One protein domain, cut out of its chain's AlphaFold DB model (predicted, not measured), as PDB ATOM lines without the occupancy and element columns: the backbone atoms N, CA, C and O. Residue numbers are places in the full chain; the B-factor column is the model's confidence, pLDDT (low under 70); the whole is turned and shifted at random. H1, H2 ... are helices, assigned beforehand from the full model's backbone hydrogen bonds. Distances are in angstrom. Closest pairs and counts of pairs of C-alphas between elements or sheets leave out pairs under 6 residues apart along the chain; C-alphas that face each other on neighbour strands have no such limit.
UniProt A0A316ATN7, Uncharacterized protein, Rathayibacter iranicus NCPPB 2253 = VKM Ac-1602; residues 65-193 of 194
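Overview. This is residues 65 to 193 of the 194 residues of an uncharacterized protein of Rathayibacter iranicus NCPPB 2253 = VKM Ac-1602 (UniProt A0A316ATN7). An elongated body of helices forms two lobes end to end, H1, H2 and H3 in one and H4, H5, H6 and H7 in the other. H2 and H6 run side by side where the lobes meet, and H8, the longest helix, bridges them along one side. The printed part has 129 residues, with eight named helices, H1 to H8 in chain order, and no named strand: the class is all helix. It is compact, with a radius of gyration of the C-alphas of 15.0 A, and spans 47 by 26 by 23 A.

Arrangement. Start at H8, residues 179 to 192, which touches H2, residues 81 to 91; their closest C-alphas, Val 188 and Leu 87, are 5.8 A apart. H8 only just touches H4, residues 113 to 122, with 3 pairs of C-alphas within 8 A, the closest Ile 185 and Ala 115 at 6.4 A. H2 touches H6, residues 139 to 151, at a shallow tilt of 4 degrees, opposite ways; look at C-alphas 89 and 148, the closest, 5.6 A apart. H3, residues 97 to 106, touches H1, residues 65 to 77, closest at C-alphas 101 and 73, 5.3 A. H4 and H5, residues 127 to 135, form a hairpin, closest at C-alphas 121 and 130, 5.5 A. H7, residues 163 to 175, touches H5, closest at C-alphas 167 and 135, 4.7 A. In all eight helices every O i to N i+4 pair is within hydrogen-bond range.

Along the chain. Find C-alpha 65 at (-57.752, 2.890, 17.086), where H1 begins its 18.2 A. H6 and H7 each measure 18.3 A. H8 runs 19.7 A to C-alpha 192 at (-41.912, 1.076, 15.305).

Size, cuts and confidence. The farthest C-alphas, Arg 67 and Tyr 128, are 47.6 A apart. The printed part has no cut, the link from H6 to H7 is long, and no printed residue has pLDDT under 70.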
ATOM      1  N   GLN A  65     -58.939   2.736  16.235       83.81
ATOM      2  CA  GLN A  65     -57.752   2.890  17.086       83.81
ATOM      3  C   GLN A  65     -57.496   1.637  17.925       83.81
ATOM      4  O   GLN A  65     -56.359   1.179  17.998       83.81
ATOM      5  N   ILE A  66     -58.554   1.047  18.489       85.88
ATOM      6  CA  ILE A  66     -58.456  -0.195  19.267       85.88
ATOM      7  C   ILE A  66     -57.949  -1.341  18.383       85.88
ATOM      8  O   ILE A  66     -57.002  -2.024  18.761       85.88
ATOM      9  N   ARG A  67     -58.515  -1.518  17.178       87.56
ATOM     10  CA  ARG A  67     -58.051  -2.546  16.228       87.56
ATOM     11  C   ARG A  67     -56.584  -2.371  15.854       87.56
ATOM     12  O   ARG A  67     -55.833  -3.328  15.966       87.56
ATOM     13  N   ARG A  68     -56.160  -1.149  15.510       86.25
ATOM     14  CA  ARG A  68     -54.750  -0.854  15.202       86.25
ATOM     15  C   ARG A  68     -53.828  -1.156  16.383       86.25
ATOM     16  O   ARG A  68     -52.746  -1.693  16.183       86.25
ATOM     17  N   GLY A  69     -54.254  -0.836  17.606       87.31
ATOM     18  CA  GLY A  69     -53.508  -1.170  18.821       87.31
ATOM     19  C   GLY A  69     -53.336  -2.681  19.005       87.31
ATOM     20  O   GLY A  69     -52.227  -3.138  19.264       87.31
ATOM     21  N   ILE A  70     -54.407  -3.457  18.801       89.44
ATOM     22  CA  ILE A  70     -54.381  -4.927  18.885       89.44
ATOM     23  C   ILE A  70     -53.509  -5.528  17.777       89.44
ATOM     24  O   ILE A  70     -52.643  -6.348  18.066       89.44
ATOM     25  N   GLU A  71     -53.687  -5.100  16.525       91.19
ATOM     26  CA  GLU A  71     -52.855  -5.526  15.390       91.19
ATOM     27  C   GLU A  71     -51.374  -5.246  15.661       91.19
ATOM     28  O   GLU A  71     -50.510  -6.081  15.386       91.19
ATOM     29  N   LYS A  72     -51.071  -4.088  16.259       92.06
ATOM     30  CA  LYS A  72     -49.704  -3.729  16.621       92.06
ATOM     31  C   LYS A  72     -49.140  -4.613  17.721       92.06
ATOM     32  O   LYS A  72     -48.001  -5.053  17.604       92.06
ATOM     33  N   TYR A  73     -49.929  -4.868  18.759       93.69
ATOM     34  CA  TYR A  73     -49.555  -5.767  19.842       93.69
ATOM     35  C   TYR A  73     -49.260  -7.176  19.321       93.69
ATOM     36  O   TYR A  73     -48.202  -7.708  19.633       93.69
ATOM     37  N   LEU A  74     -50.122  -7.743  18.470       94.06
ATOM     38  CA  LEU A  74     -49.897  -9.067  17.874       94.06
ATOM     39  C   LEU A  74     -48.610  -9.099  17.043       94.06
ATOM     40  O   LEU A  74     -47.775  -9.976  17.234       94.06
ATOM     41  N   LYS A  75     -48.385  -8.076  16.207       93.81
ATOM     42  CA  LYS A  75     -47.145  -7.947  15.427       93.81
ATOM     43  C   LYS A  75     -45.893  -7.885  16.310       93.81
ATOM     44  O   LYS A  75     -44.838  -8.363  15.902       93.81
ATOM     45  N   LEU A  76     -45.982  -7.253  17.482       94.25
ATOM     46  CA  LEU A  76     -44.883  -7.197  18.449       94.25
ATOM     47  C   LEU A  76     -44.729  -8.522  19.205       94.25
ATOM     48  O   LEU A  76     -43.606  -8.958  19.405       94.25
ATOM     49  N   ALA A  77     -45.822  -9.189  19.568       93.81
ATOM     50  CA  ALA A  77     -45.793 -10.486  20.242       93.81
ATOM     51  C   ALA A  77     -45.190 -11.603  19.368       93.81
ATOM     52  O   ALA A  77     -44.612 -12.547  19.892       93.81
ATOM     53  N   GLU A  78     -45.296 -11.485  18.043       94.12
ATOM     54  CA  GLU A  78     -44.673 -12.401  17.075       94.12
ATOM     55  C   GLU A  78     -43.219 -12.031  16.728       94.12
ATOM     56  O   GLU A  78     -42.522 -12.791  16.050       94.12
ATOM     57  N   ALA A  79     -42.744 -10.850  17.137       93.81
ATOM     58  CA  ALA A  79     -41.400 -10.398  16.808       93.81
ATOM     59  C   ALA A  79     -40.340 -11.120  17.669       93.81
ATOM     60  O   ALA A  79     -40.580 -11.377  18.845       93.81
ATOM     61  N   PRO A  80     -39.137 -11.393  17.126       93.50
ATOM     62  CA  PRO A  80     -38.032 -11.937  17.913       93.50
ATOM     63  C   PRO A  80     -37.661 -11.044  19.105       93.50
ATOM     64  O   PRO A  80     -37.591  -9.819  18.955       93.50
ATOM     65  N   ASP A  81     -37.303 -11.654  20.240       93.06
ATOM     66  CA  ASP A  81     -36.899 -10.951  21.469       93.06
ATOM     67  C   ASP A  81     -35.767  -9.946  21.233       93.06
ATOM     68  O   ASP A  81     -35.763  -8.854  21.801       93.06
ATOM     69  N   SER A  82     -34.821 -10.263  20.343       91.06
ATOM     70  CA  SER A  82     -33.745  -9.344  19.958       91.06
ATOM     71  C   SER A  82     -34.288  -8.029  19.388       91.06
ATOM     72  O   SER A  82     -33.826  -6.953  19.758       91.06
ATOM     73  N   ARG A  83     -35.328  -8.084  18.548       92.06
ATOM     74  CA  ARG A  83     -35.957  -6.894  17.958       92.06
ATOM     75  C   ARG A  83     -36.800  -6.130  18.968       92.06
ATOM     76  O   ARG A  83     -36.837  -4.903  18.904       92.06
ATOM     77  N   LEU A  84     -37.448  -6.829  19.898       93.56
ATOM     78  CA  LEU A  84     -38.174  -6.196  21.000       93.56
ATOM     79  C   LEU A  84     -37.224  -5.454  21.939       93.56
ATOM     80  O   LEU A  84     -37.494  -4.306  22.278       93.56
ATOM     81  N   ASN A  85     -36.084  -6.058  22.279       92.00
ATOM     82  CA  ASN A  85     -35.038  -5.427  23.083       92.00
ATOM     83  C   ASN A  85     -34.457  -4.186  22.397       92.00
ATOM     84  O   ASN A  85     -34.306  -3.144  23.035       92.00
ATOM     85  N   LEU A  86     -34.192  -4.259  21.090       91.69
ATOM     86  CA  LEU A  86     -33.734  -3.104  20.319       91.69
ATOM     87  C   LEU A  86     -34.783  -1.989  20.283       91.69
ATOM     88  O   LEU A  86     -34.463  -0.828  20.533       91.69
ATOM     89  N   LEU A  87     -36.047  -2.328  20.018       91.56
ATOM     90  CA  LEU A  87     -37.136  -1.354  20.005       91.56
ATOM     91  C   LEU A  87     -37.309  -0.698  21.382       91.56
ATOM     92  O   LEU A  87     -37.380   0.526  21.473       91.56
ATOM     93  N   ALA A  88     -37.290  -1.488  22.452       91.56
ATOM     94  CA  ALA A  88     -37.336  -1.014  23.827       91.56
ATOM     95  C   ALA A  88     -36.181  -0.061  24.154       91.56
ATOM     96  O   ALA A  88     -36.418   1.021  24.690       91.56
ATOM     97  N   ALA A  89     -34.954  -0.395  23.741       89.56
ATOM     98  CA  ALA A  89     -33.792   0.476  23.903       89.56
ATOM     99  C   ALA A  89     -33.959   1.812  23.160       89.56
ATOM    100  O   ALA A  89     -33.604   2.860  23.701       89.56
ATOM    101  N   THR A  90     -34.546   1.808  21.955       89.44
ATOM    102  CA  THR A  90     -34.819   3.061  21.223       89.44
ATOM    103  C   THR A  90     -35.898   3.919  21.876       89.44
ATOM    104  O   THR A  90     -35.781   5.144  21.878       89.44
ATOM    105  N   LEU A  91     -36.935   3.294  22.441       88.12
ATOM    106  CA  LEU A  91     -38.056   3.992  23.073       88.12
ATOM    107  C   LEU A  91     -37.786   4.354  24.540       88.12
ATOM    108  O   LEU A  91     -38.502   5.181  25.100       88.12
ATOM    109  N   GLY A  92     -36.748   3.774  25.150       86.94
ATOM    110  CA  GLY A  92     -36.453   3.931  26.573       86.94
ATOM    111  C   GLY A  92     -37.471   3.226  27.472       86.94
ATOM    112  O   GLY A  92     -37.736   3.699  28.575       86.94
ATOM    113  N   THR A  93     -38.068   2.131  26.999       90.94
ATOM    114  CA  THR A  93     -39.076   1.334  27.722       90.94
ATOM    115  C   THR A  93     -38.562  -0.076  27.985       90.94
ATOM    116  O   THR A  93     -37.436  -0.413  27.618       90.94
ATOM    117  N   LYS A  94     -39.369  -0.931  28.622       91.44
ATOM    118  CA  LYS A  94     -39.047  -2.357  28.722       91.44
ATOM    119  C   LYS A  94     -39.390  -3.076  27.421       91.44
ATOM    120  O   LYS A  94     -40.214  -2.610  26.633       91.44
ATOM    121  N   ALA A  95     -38.772  -4.237  27.227       92.69
ATOM    122  CA  ALA A  95     -39.044  -5.145  26.116       92.69
ATOM    123  C   ALA A  95     -40.304  -5.995  26.353       92.69
ATOM    124  O   ALA A  95     -40.296  -7.203  26.160       92.69
ATOM    125  N   ASP A  96     -41.386  -5.355  26.798       94.69
ATOM    126  CA  ASP A  96     -42.709  -5.967  26.892       94.69
ATOM    127  C   ASP A  96     -43.534  -5.544  25.664       94.69
ATOM    128  O   ASP A  96     -43.742  -4.341  25.465       94.69
ATOM    129  N   PRO A  97     -44.024  -6.486  24.832       93.25
ATOM    130  CA  PRO A  97     -44.882  -6.181  23.690       93.25
ATOM    131  C   PRO A  97     -46.061  -5.263  24.024       93.25
ATOM    132  O   PRO A  97     -46.433  -4.431  23.192       93.25
ATOM    133  N   LEU A  98     -46.644  -5.381  25.225       93.19
ATOM    134  CA  LEU A  98     -47.758  -4.534  25.645       93.19
ATOM    135  C   LEU A  98     -47.301  -3.093  25.909       93.19
ATOM    136  O   LEU A  98     -47.865  -2.165  25.325       93.19
ATOM    137  N   GLU A  99     -46.267  -2.894  26.735       92.44
ATOM    138  CA  GLU A  99     -45.691  -1.562  26.983       92.44
ATOM    139  C   GLU A  99     -45.232  -0.896  25.677       92.44
ATOM    140  O   GLU A  99     -45.498   0.287  25.453       92.44
ATOM    141  N   LEU A 100     -44.603  -1.655  24.775       92.12
ATOM    142  CA  LEU A 100     -44.165  -1.173  23.464       92.12
ATOM    143  C   LEU A 100     -45.346  -0.762  22.580       92.12
ATOM    144  O   LEU A 100     -45.324   0.327  22.004       92.12
ATOM    145  N   ALA A 101     -46.398  -1.583  22.495       91.81
ATOM    146  CA  ALA A 101     -47.595  -1.261  21.718       91.81
ATOM    147  C   ALA A 101     -48.279   0.009  22.238       91.81
ATOM    148  O   ALA A 101     -48.638   0.886  21.448       91.81
ATOM    149  N   VAL A 102     -48.413   0.138  23.562       90.06
ATOM    150  CA  VAL A 102     -49.002   1.318  24.207       90.06
ATOM    151  C   VAL A 102     -48.144   2.555  23.955       90.06
ATOM    152  O   VAL A 102     -48.676   3.588  23.557       90.06
ATOM    153  N   THR A 103     -46.822   2.447  24.098       90.50
ATOM    154  CA  THR A 103     -45.880   3.555  23.866       90.50
ATOM    155  C   THR A 103     -45.937   4.040  22.420       90.50
ATOM    156  O   THR A 103     -46.039   5.241  22.160       90.50
ATOM    157  N   ILE A 104     -45.944   3.108  21.466       90.06
ATOM    158  CA  ILE A 104     -46.097   3.392  20.035       90.06
ATOM    159  C   ILE A 104     -47.440   4.065  19.765       90.06
ATOM    160  O   ILE A 104     -47.482   5.073  19.063       90.06
ATOM    161  N   ALA A 105     -48.539   3.531  20.305       87.56
ATOM    162  CA  ALA A 105     -49.881   4.048  20.057       87.56
ATOM    163  C   ALA A 105     -50.078   5.454  20.650       87.56
ATOM    164  O   ALA A 105     -50.607   6.335  19.959       87.56
ATOM    165  N   ALA A 106     -49.614   5.666  21.884       86.44
ATOM    166  CA  ALA A 106     -49.738   6.917  22.627       86.44
ATOM    167  C   ALA A 106     -48.830   8.028  22.081       86.44
ATOM    168  O   ALA A 106     -49.197   9.201  22.112       86.44
ATOM    169  N   SER A 107     -47.662   7.682  21.534       83.44
ATOM    170  CA  SER A 107     -46.730   8.674  21.004       83.44
ATOM    171  C   SER A 107     -47.253   9.306  19.713       83.44
ATOM    172  O   SER A 107     -47.486   8.610  18.729       83.44
ATOM    173  N   GLN A 108     -47.423  10.631  19.663       78.00
ATOM    174  CA  GLN A 108     -47.795  11.322  18.417       78.00
ATOM    175  C   GLN A 108     -46.723  11.164  17.327       78.00
ATOM    176  O   GLN A 108     -47.057  11.030  16.151       78.00
ATOM    177  N   ARG A 109     -45.443  11.148  17.724       78.62
ATOM    178  CA  ARG A 109     -44.285  10.944  16.850       78.62
ATOM    179  C   ARG A 109     -43.308  10.007  17.537       78.62
ATOM    180  O   ARG A 109     -42.683  10.364  18.532       78.62
ATOM    181  N   ILE A 110     -43.170   8.812  16.984       80.00
ATOM    182  CA  ILE A 110     -42.275   7.802  17.537       80.00
ATOM    183  C   ILE A 110     -40.851   8.285  17.321       80.00
ATOM    184  O   ILE A 110     -40.403   8.450  16.183       80.00
ATOM    185  N   ASN A 111     -40.168   8.560  18.427       76.75
ATOM    186  CA  ASN A 111     -38.826   9.090  18.379       76.75
ATOM    187  C   ASN A 111     -37.833   7.956  18.105       76.75
ATOM    188  O   ASN A 111     -37.325   7.317  19.017       76.75
ATOM    189  N   LEU A 112     -37.582   7.710  16.821       85.50
ATOM    190  CA  LEU A 112     -36.529   6.820  16.331       85.50
ATOM    191  C   LEU A 112     -35.278   7.633  15.941       85.50
ATOM    192  O   LEU A 112     -34.580   7.278  14.983       85.50
ATOM    193  N   SER A 113     -35.023   8.757  16.636       88.69
ATOM    194  CA  SER A 113     -33.857   9.616  16.398       88.69
ATOM    195  C   SER A 113     -32.573   8.825  16.568       88.69
ATOM    196  O   SER A 113     -31.753   8.852  15.662       88.69
ATOM    197  N   ALA A 114     -32.454   8.042  17.643       91.00
ATOM    198  CA  ALA A 114     -31.268   7.244  17.943       91.00
ATOM    199  C   ALA A 114     -30.879   6.316  16.780       91.00
ATOM    200  O   ALA A 114     -29.735   6.308  16.345       91.00
ATOM    201  N   ALA A 115     -31.852   5.606  16.199       91.88
ATOM    202  CA  ALA A 115     -31.629   4.759  15.027       91.88
ATOM    203  C   ALA A 115     -31.166   5.566  13.799       91.88
ATOM    204  O   ALA A 115     -30.271   5.146  13.073       91.88
ATOM    205  N   SER A 116     -31.769   6.734  13.567       91.94
ATOM    206  CA  SER A 116     -31.429   7.589  12.421       91.94
ATOM    207  C   SER A 116     -30.053   8.248  12.587       91.94
ATOM    208  O   SER A 116     -29.292   8.322  11.630       91.94
ATOM    209  N   GLN A 117     -29.716   8.673  13.807       93.69
ATOM    210  CA  GLN A 117     -28.413   9.222  14.184       93.69
ATOM    211  C   GLN A 117     -27.316   8.175  14.020       93.69
ATOM    212  O   GLN A 117     -26.270   8.476  13.462       93.69
ATOM    213  N   LEU A 118     -27.570   6.934  14.441       94.69
ATOM    214  CA  LEU A 118     -26.615   5.841  14.298       94.69
ATOM    215  C   LEU A 118     -26.276   5.558  12.827       94.69
ATOM    216  O   LEU A 118     -25.108   5.434  12.468       94.69
ATOM    217  N   ILE A 119     -27.301   5.508  11.968       93.69
ATOM    218  CA  ILE A 119     -27.127   5.333  10.520       93.69
ATOM    219  C   ILE A 119     -26.349   6.514   9.926       93.69
ATOM    220  O   ILE A 119     -25.447   6.301   9.117       93.69
ATOM    221  N   ALA A 120     -26.667   7.746  10.335       94.50
ATOM    222  CA  ALA A 120     -25.964   8.941   9.872       94.50
ATOM    223  C   ALA A 120     -24.479   8.914  10.266       94.50
ATOM    224  O   ALA A 120     -23.624   9.142   9.419       94.50
ATOM    225  N   LEU A 121     -24.171   8.555  11.516       95.88
ATOM    226  CA  LEU A 121     -22.800   8.460  12.019       95.88
ATOM    227  C   LEU A 121     -21.994   7.361  11.329       95.88
ATOM    228  O   LEU A 121     -20.838   7.583  10.996       95.88
ATOM    229  N   ARG A 122     -22.605   6.199  11.069       95.88
ATOM    230  CA  ARG A 122     -21.972   5.130  10.283       95.88
ATOM    231  C   ARG A 122     -21.659   5.576   8.856       95.88
ATOM    232  O   ARG A 122     -20.655   5.169   8.286       95.88
ATOM    233  N   SER A 123     -22.561   6.354   8.262       95.00
ATOM    234  CA  SER A 123     -22.459   6.775   6.862       95.00
ATOM    235  C   SER A 123     -21.452   7.903   6.649       95.00
ATOM    236  O   SER A 123     -21.179   8.249   5.504       95.00
ATOM    237  N   GLU A 124     -20.921   8.491   7.723       96.38
ATOM    238  CA  GLU A 124     -19.961   9.584   7.662       96.38
ATOM    239  C   GLU A 124     -18.553   9.038   7.351       96.38
ATOM    240  O   GLU A 124     -17.950   8.374   8.196       96.38
ATOM    241  N   PRO A 125     -17.995   9.301   6.152       92.44
ATOM    242  CA  PRO A 125     -16.698   8.752   5.761       92.44
ATOM    243  C   PRO A 125     -15.530   9.386   6.523       92.44
ATOM    244  O   PRO A 125     -14.461   8.782   6.621       92.44
ATOM    245  N   ASN A 126     -15.695  10.611   7.034       96.00
ATOM    246  CA  ASN A 126     -14.644  11.298   7.770       96.00
ATOM    247  C   ASN A 126     -14.787  11.045   9.284       96.00
ATOM    248  O   ASN A 126     -15.728  11.552   9.902       96.00
ATOM    249  N   PRO A 127     -13.821  10.369   9.937       94.25
ATOM    250  CA  PRO A 127     -13.918  10.056  11.362       94.25
ATOM    251  C   PRO A 127     -14.012  11.309  12.242       94.25
ATOM    252  O   PRO A 127     -14.698  11.296  13.260       94.25
ATOM    253  N   TYR A 128     -13.384  12.423  11.853       95.88
ATOM    254  CA  TYR A 128     -13.481  13.676  12.605       95.88
ATOM    255  C   TYR A 128     -14.868  14.308  12.488       95.88
ATOM    256  O   TYR A 128     -15.399  14.807  13.480       95.88
ATOM    257  N   ALA A 129     -15.479  14.247  11.302       96.44
ATOM    258  CA  ALA A 129     -16.844  14.721  11.102       96.44
ATOM    259  C   ALA A 129     -17.843  13.870  11.899       96.44
ATOM    260  O   ALA A 129     -18.741  14.425  12.528       96.44
ATOM    261  N   ALA A 130     -17.625  12.553  11.982       96.25
ATOM    262  CA  ALA A 130     -18.443  11.659  12.798       96.25
ATOM    263  C   ALA A 130     -18.351  12.002  14.296       96.25
ATOM    264  O   ALA A 130     -19.367  12.025  14.988       96.25
ATOM    265  N   ILE A 131     -17.156  12.337  14.801       97.06
ATOM    266  CA  ILE A 131     -16.971  12.783  16.193       97.06
ATOM    267  C   ILE A 131     -17.705  14.104  16.446       97.06
ATOM    268  O   ILE A 131     -18.375  14.238  17.468       97.06
ATOM    269  N   VAL A 132     -17.616  15.069  15.527       97.31
ATOM    270  CA  VAL A 132     -18.320  16.358  15.652       97.31
ATOM    271  C   VAL A 132     -19.835  16.153  15.620       97.31
ATOM    272  O   VAL A 132     -20.544  16.684  16.473       97.31
ATOM    273  N   ALA A 133     -20.335  15.328  14.698       96.38
ATOM    274  CA  ALA A 133     -21.748  14.979  14.617       96.38
ATOM    275  C   ALA A 133     -22.229  14.281  15.900       96.38
ATOM    276  O   ALA A 133     -23.259  14.665  16.454       96.38
ATOM    277  N   ALA A 134     -21.461  13.328  16.435       96.50
ATOM    278  CA  ALA A 134     -21.764  12.671  17.705       96.50
ATOM    279  C   ALA A 134     -21.730  13.654  18.890       96.50
ATOM    280  O   ALA A 134     -22.563  13.561  19.788       96.50
ATOM    281  N   GLY A 135     -20.801  14.613  18.879       96.25
ATOM    282  CA  GLY A 135     -20.682  15.667  19.890       96.25
ATOM    283  C   GLY A 135     -21.792  16.717  19.831       96.25
ATOM    284  O   GLY A 135     -22.048  17.377  20.831       96.25
ATOM    285  N   SER A 136     -22.475  16.848  18.692       96.31
ATOM    286  CA  SER A 136     -23.642  17.728  18.541       96.31
ATOM    287  C   SER A 136     -24.941  17.136  19.100       96.31
ATOM    288  O   SER A 136     -25.945  17.841  19.213       96.31
ATOM    289  N   LEU A 137     -24.943  15.845  19.449       95.06
ATOM    290  CA  LEU A 137     -26.107  15.192  20.035       95.06
ATOM    291  C   LEU A 137     -26.372  15.735  21.439       95.06
ATOM    292  O   LEU A 137     -25.456  15.910  22.245       95.06
ATOM    293  N   SER A 138     -27.651  15.917  21.769       94.44
ATOM    294  CA  SER A 138     -28.039  16.156  23.156       94.44
ATOM    295  C   SER A 138     -27.590  14.982  24.031       94.44
ATOM    296  O   SER A 138     -27.492  13.839  23.573       94.44
ATOM    297  N   ARG A 139     -27.351  15.229  25.323       93.12
ATOM    298  CA  ARG A 139     -26.913  14.174  26.248       93.12
ATOM    299  C   ARG A 139     -27.888  12.992  26.290       93.12
ATOM    300  O   ARG A 139     -27.459  11.847  26.435       93.12
ATOM    301  N   ASP A 140     -29.183  13.256  26.160       91.31
ATOM    302  CA  ASP A 140     -30.211  12.217  26.168       91.31
ATOM    303  C   ASP A 140     -30.272  11.446  24.848       91.31
ATOM    304  O   ASP A 140     -30.403  10.220  24.875       91.31
ATOM    305  N   ASP A 141     -30.085  12.111  23.706       92.75
ATOM    306  CA  ASP A 141     -29.940  11.424  22.420       92.75
ATOM    307  C   ASP A 141     -28.677  10.556  22.399       92.75
ATOM    308  O   ASP A 141     -28.743   9.389  22.021       92.75
ATOM    309  N   ALA A 142     -27.549  11.061  22.904       94.88
ATOM    310  CA  ALA A 142     -26.315  10.289  23.022       94.88
ATOM    311  C   ALA A 142     -26.501   9.040  23.904       94.88
ATOM    312  O   ALA A 142     -26.047   7.956  23.540       94.88
ATOM    313  N   LYS A 143     -27.218   9.147  25.036       93.75
ATOM    314  CA  LYS A 143     -27.551   7.992  25.891       93.75
ATOM    315  C   LYS A 143     -28.437   6.973  25.178       93.75
ATOM    316  O   LYS A 143     -28.206   5.774  25.328       93.75
ATOM    317  N   ARG A 144     -29.448   7.417  24.426       92.06
ATOM    318  CA  ARG A 144     -30.336   6.519  23.665       92.06
ATOM    319  C   ARG A 144     -29.574   5.807  22.553       92.06
ATOM    320  O   ARG A 144     -29.675   4.591  22.427       92.06
ATOM    321  N   THR A 145     -28.754   6.541  21.812       94.94
ATOM    322  CA  THR A 145     -27.898   6.005  20.749       94.94
ATOM    323  C   THR A 145     -26.864   5.024  21.303       94.94
ATOM    324  O   THR A 145     -26.672   3.949  20.739       94.94
ATOM    325  N   TRP A 146     -26.280   5.308  22.470       95.94
ATOM    326  CA  TRP A 146     -25.413   4.365  23.180       95.94
ATOM    327  C   TRP A 146     -26.157   3.117  23.664       95.94
ATOM    328  O   TRP A 146     -25.670   2.005  23.496       95.94
ATOM    329  N   SER A 147     -27.356   3.278  24.226       93.19
ATOM    330  CA  SER A 147     -28.179   2.146  24.677       93.19
ATOM    331  C   SER A 147     -28.559   1.233  23.511       93.19
ATOM    332  O   SER A 147     -28.580   0.015  23.669       93.19
ATOM    333  N   LEU A 148     -28.789   1.804  22.325       94.12
ATOM    334  CA  LEU A 148     -29.007   1.044  21.100       94.12
ATOM    335  C   LEU A 148     -27.754   0.255  20.683       94.12
ATOM    336  O   LEU A 148     -27.872  -0.922  20.360       94.12
ATOM    337  N   LEU A 149     -26.561   0.858  20.743       95.69
ATOM    338  CA  LEU A 149     -25.295   0.153  20.489       95.69
ATOM    339  C   LEU A 149     -25.063  -1.005  21.470       95.69
ATOM    340  O   LEU A 149     -24.588  -2.064  21.063       95.69
ATOM    341  N   VAL A 150     -25.423  -0.822  22.746       95.00
ATOM    342  CA  VAL A 150     -25.360  -1.882  23.764       95.00
ATOM    343  C   VAL A 150     -26.343  -3.007  23.445       95.00
ATOM    344  O   VAL A 150     -25.976  -4.176  23.510       95.00
ATOM    345  N   ALA A 151     -27.574  -2.674  23.053       92.88
ATOM    346  CA  ALA A 151     -28.584  -3.664  22.679       92.88
ATOM    347  C   ALA A 151     -28.219  -4.438  21.396       92.88
ATOM    348  O   ALA A 151     -28.587  -5.601  21.264       92.88
ATOM    349  N   LEU A 152     -27.462  -3.821  20.482       93.50
ATOM    350  CA  LEU A 152     -26.869  -4.482  19.312       93.50
ATOM    351  C   LEU A 152     -25.636  -5.332  19.658       93.50
ATOM    352  O   LEU A 152     -25.124  -6.033  18.793       93.50
ATOM    353  N   GLY A 153     -25.133  -5.258  20.893       94.12
ATOM    354  CA  GLY A 153     -23.931  -5.974  21.322       94.12
ATOM    355  C   GLY A 153     -22.622  -5.408  20.764       94.12
ATOM    356  O   GLY A 153     -21.589  -6.057  20.892       94.12
ATOM    357  N   VAL A 154     -22.643  -4.213  20.164       95.62
ATOM    358  CA  VAL A 154     -21.447  -3.558  19.599       95.62
ATOM    359  C   VAL A 154     -20.541  -3.046  20.714       95.62
ATOM    360  O   VAL A 154     -19.323  -3.140  20.639       95.62
ATOM    361  N   VAL A 155     -21.142  -2.515  21.779       96.38
ATOM    362  CA  VAL A 155     -20.417  -1.994  22.942       96.38
ATOM    363  C   VAL A 155     -21.006  -2.535  24.234       96.38
ATOM    364  O   VAL A 155     -22.157  -2.958  24.296       96.38
ATOM    365  N   SER A 156     -20.223  -2.461  25.305       94.31
ATOM    366  CA  SER A 156     -20.659  -2.814  26.655       94.31
ATOM    367  C   SER A 156     -20.432  -1.661  27.629       94.31
ATOM    368  O   SER A 156     -19.452  -0.922  27.511       94.31
ATOM    369  N   GLY A 157     -21.291  -1.561  28.642       93.94
ATOM    370  CA  GLY A 157     -21.148  -0.602  29.737       93.94
ATOM    371  C   GLY A 157     -21.830   0.743  29.490       93.94
ATOM    372  O   GLY A 157     -22.643   0.907  28.579       93.94
ATOM    373  N   SER A 158     -21.532   1.710  30.355       94.75
ATOM    374  CA  SER A 158     -22.162   3.029  30.345       94.75
ATOM    375  C   SER A 158     -21.457   4.015  29.412       94.75
ATOM    376  O   SER A 158     -20.243   3.959  29.200       94.75
ATOM    377  N   LEU A 159     -22.236   4.959  28.879       96.19
ATOM    378  CA  LEU A 159     -21.699   6.080  28.117       96.19
ATOM    379  C   LEU A 159     -20.764   6.912  29.020       96.19
ATOM    380  O   LEU A 159     -21.180   7.283  30.125       96.19
ATOM    381  N   PRO A 160     -19.542   7.262  28.570       96.19
ATOM    382  CA  PRO A 160     -18.637   8.116  29.336       96.19
ATOM    383  C   PRO A 160     -19.295   9.424  29.787       96.19
ATOM    384  O   PRO A 160     -20.062  10.038  29.048       96.19
ATOM    385  N   SER A 161     -18.979   9.885  30.996       95.00
ATOM    386  CA  SER A 161     -19.538  11.119  31.569       95.00
ATOM    387  C   SER A 161     -19.053  12.390  30.865       95.00
ATOM    388  O   SER A 161     -19.832  13.323  30.725       95.00
ATOM    389  N   LYS A 162     -17.807  12.420  30.372       96.50
ATOM    390  CA  LYS A 162     -17.253  13.558  29.616       96.50
ATOM    391  C   LYS A 162     -17.753  13.552  28.170       96.50
ATOM    392  O   LYS A 162     -17.582  12.546  27.484       96.50
ATOM    393  N   ASP A 163     -18.282  14.675  27.692       93.88
ATOM    394  CA  ASP A 163     -18.944  14.751  26.379       93.88
ATOM    395  C   ASP A 163     -18.004  14.481  25.202       93.88
ATOM    396  O   ASP A 163     -18.342  13.696  24.323       93.88
ATOM    397  N   VAL A 164     -16.779  15.012  25.221       95.38
ATOM    398  CA  VAL A 164     -15.787  14.743  24.160       95.38
ATOM    399  C   VAL A 164     -15.438  13.251  24.082       95.38
ATOM    400  O   VAL A 164     -15.351  12.675  22.998       95.38
ATOM    401  N   ALA A 165     -15.286  12.592  25.236       95.81
ATOM    402  CA  ALA A 165     -15.017  11.157  25.291       95.81
ATOM    403  C   ALA A 165     -16.238  10.329  24.856       95.81
ATOM    404  O   ALA A 165     -16.083   9.311  24.184       95.81
ATOM    405  N   ALA A 166     -17.446  10.767  25.221       96.88
ATOM    406  CA  ALA A 166     -18.696  10.161  24.784       96.88
ATOM    407  C   ALA A 166     -18.846  10.237  23.259       96.88
ATOM    408  O   ALA A 166     -19.081   9.210  22.631       96.88
ATOM    409  N   ALA A 167     -18.627  11.414  22.669       97.00
ATOM    410  CA  ALA A 167     -18.689  11.640  21.229       97.00
ATOM    411  C   ALA A 167     -17.691  10.761  20.466       97.00
ATOM    412  O   ALA A 167     -18.068  10.072  19.521       97.00
ATOM    413  N   SER A 168     -16.435  10.721  20.924       97.56
ATOM    414  CA  SER A 168     -15.397   9.884  20.316       97.56
ATOM    415  C   SER A 168     -15.745   8.395  20.360       97.56
ATOM    416  O   SER A 168     -15.662   7.723  19.333       97.56
ATOM    417  N   LYS A 169     -16.198   7.879  21.512       97.56
ATOM    418  CA  LYS A 169     -16.608   6.472  21.621       97.56
ATOM    419  C   LYS A 169     -17.837   6.150  20.785       97.56
ATOM    420  O   LYS A 169     -17.906   5.071  20.212       97.56
ATOM    421  N   LEU A 170     -18.806   7.057  20.734       97.50
ATOM    422  CA  LEU A 170     -20.045   6.852  19.996       97.50
ATOM    423  C   LEU A 170     -19.774   6.829  18.485       97.50
ATOM    424  O   LEU A 170     -20.258   5.930  17.804       97.50
ATOM    425  N   ALA A 171     -18.940   7.743  17.979       97.44
ATOM    426  CA  ALA A 171     -18.493   7.734  16.586       97.44
ATOM    427  C   ALA A 171     -17.677   6.474  16.244       97.44
ATOM    428  O   ALA A 171     -17.943   5.833  15.231       97.44
ATOM    429  N   GLY A 172     -16.736   6.079  17.111       96.69
ATOM    430  CA  GLY A 172     -15.949   4.854  16.926       96.69
ATOM    431  C   GLY A 172     -16.823   3.600  16.869       96.69
ATOM    432  O   GLY A 172     -16.724   2.820  15.930       96.69
ATOM    433  N   ALA A 173     -17.755   3.454  17.811       97.06
ATOM    434  CA  ALA A 173     -18.689   2.333  17.836       97.06
ATOM    435  C   ALA A 173     -19.649   2.321  16.635       97.06
ATOM    436  O   ALA A 173     -20.002   1.260  16.130       97.06
ATOM    437  N   ALA A 174     -20.072   3.493  16.147       96.81
ATOM    438  CA  ALA A 174     -20.893   3.577  14.942       96.81
ATOM    439  C   ALA A 174     -20.135   3.105  13.687       96.81
ATOM    440  O   ALA A 174     -20.742   2.502  12.802       96.81
ATOM    441  N   ALA A 175     -18.818   3.319  13.617       95.81
ATOM    442  CA  ALA A 175     -17.986   2.828  12.519       95.81
ATOM    443  C   ALA A 175     -17.831   1.293  12.517       95.81
ATOM    444  O   ALA A 175     -17.624   0.697  11.464       95.81
ATOM    445  N   GLU A 176     -17.985   0.639  13.672       95.56
ATOM    446  CA  GLU A 176     -17.938  -0.827  13.810       95.56
ATOM    447  C   GLU A 176     -19.249  -1.522  13.383       95.56
ATOM    448  O   GLU A 176     -19.359  -2.752  13.401       95.56
ATOM    449  N   LEU A 177     -20.270  -0.760  12.977       96.00
ATOM    450  CA  LEU A 177     -21.550  -1.319  12.553       96.00
ATOM    451  C   LEU A 177     -21.450  -2.052  11.213       96.00
ATOM    452  O   LEU A 177     -21.201  -1.467  10.155       96.00
ATOM    453  N   THR A 178     -21.773  -3.341  11.258       95.69
ATOM    454  CA  THR A 178     -21.928  -4.194  10.081       95.69
ATOM    455  C   THR A 178     -23.262  -3.937   9.372       95.69
ATOM    456  O   THR A 178     -24.189  -3.350   9.937       95.69
ATOM    457  N   ASP A 179     -23.396  -4.423   8.137       94.19
ATOM    458  CA  ASP A 179     -24.670  -4.364   7.408       94.19
ATOM    459  C   ASP A 179     -25.784  -5.160   8.103       94.19
ATOM    460  O   ASP A 179     -26.953  -4.792   8.012       94.19
ATOM    461  N   VAL A 180     -25.430  -6.207   8.859       94.19
ATOM    462  CA  VAL A 180     -26.387  -6.980   9.665       94.19
ATOM    463  C   VAL A 180     -26.999  -6.100  10.754       94.19
ATOM    464  O   VAL A 180     -28.220  -6.053  10.887       94.19
ATOM    465  N   HIS A 181     -26.174  -5.328  11.471       94.69
ATOM    466  CA  HIS A 181     -26.673  -4.398  12.487       94.69
ATOM    467  C   HIS A 181     -27.618  -3.355  11.876       94.69
ATOM    468  O   HIS A 181     -28.634  -3.005  12.473       94.69
ATOM    469  N   ILE A 182     -27.314  -2.876  10.668       94.12
ATOM    470  CA  ILE A 182     -28.149  -1.891   9.975       94.12
ATOM    471  C   ILE A 182     -29.477  -2.493   9.532       94.12
ATOM    472  O   ILE A 182     -30.517  -1.871   9.757       94.12
ATOM    473  N   ALA A 183     -29.470  -3.715   9.002       93.81
ATOM    474  CA  ALA A 183     -30.696  -4.432   8.674       93.81
ATOM    475  C   ALA A 183     -31.595  -4.624   9.910       93.81
ATOM    476  O   ALA A 183     -32.812  -4.433   9.827       93.81
ATOM    477  N   ASP A 184     -31.014  -4.926  11.074       92.38
ATOM    478  CA  ASP A 184     -31.767  -5.043  12.327       92.38
ATOM    479  C   ASP A 184     -32.343  -3.700  12.794       92.38
ATOM    480  O   ASP A 184     -33.519  -3.624  13.166       92.38
ATOM    481  N   ILE A 185     -31.569  -2.615  12.707       92.56
ATOM    482  CA  ILE A 185     -32.052  -1.260  13.013       92.56
ATOM    483  C   ILE A 185     -33.213  -0.876  12.087       92.56
ATOM    484  O   ILE A 185     -34.218  -0.320  12.538       92.56
ATOM    485  N   GLU A 186     -33.121  -1.175  10.793       92.44
ATOM    486  CA  GLU A 186     -34.189  -0.906   9.830       92.44
ATOM    487  C   GLU A 186     -35.442  -1.750  10.094       92.44
ATOM    488  O   GLU A 186     -36.561  -1.221  10.063       92.44
ATOM    489  N   ALA A 187     -35.272  -3.030  10.438       90.00
ATOM    490  CA  ALA A 187     -36.368  -3.901  10.845       90.00
ATOM    491  C   ALA A 187     -37.090  -3.346  12.085       90.00
ATOM    492  O   ALA A 187     -38.323  -3.301  12.120       90.00
ATOM    493  N   VAL A 188     -36.340  -2.839  13.066       90.44
ATOM    494  CA  VAL A 188     -36.881  -2.182  14.264       90.44
ATOM    495  C   VAL A 188     -37.599  -0.878  13.911       90.44
ATOM    496  O   VAL A 188     -38.702  -0.639  14.400       90.44
ATOM    497  N   ARG A 189     -37.059  -0.057  12.998       90.38
ATOM    498  CA  ARG A 189     -37.759   1.152  12.516       90.38
ATOM    499  C   ARG A 189     -39.091   0.804  11.853       90.38
ATOM    500  O   ARG A 189     -40.077   1.507  12.073       90.38
ATOM    501  N   SER A 190     -39.143  -0.275  11.075       89.62
ATOM    502  CA  SER A 190     -40.380  -0.782  10.465       89.62
ATOM    503  C   SER A 190     -41.372  -1.300  11.517       89.62
ATOM    504  O   SER A 190     -42.572  -1.017  11.446       89.62
ATOM    505  N   LEU A 191     -40.877  -1.992  12.547       87.56
ATOM    506  CA  LEU A 191     -41.673  -2.416  13.700       87.56
ATOM    507  C   LEU A 191     -42.166  -1.245  14.547       87.56
ATOM    508  O   LEU A 191     -43.225  -1.365  15.141       87.56
ATOM    509  N   GLY A 192     -41.472  -0.111  14.576       85.00
ATOM    510  CA  GLY A 192     -41.912   1.076  15.305       85.00
ATOM    511  C   GLY A 192     -43.064   1.817  14.629       85.00
ATOM    512  O   GLY A 192     -43.942   2.310  15.315       85.00
ATOM    513  N   ARG A 193     -43.123   1.880  13.293       85.44
ATOM    514  CA  ARG A 193     -44.100   2.723  12.561       85.44
ATOM    515  C   ARG A 193     -45.569   2.392  12.880       85.44
ATOM    516  O   ARG A 193     -45.917   1.218  13.001       85.44
TER     517      ARG A 193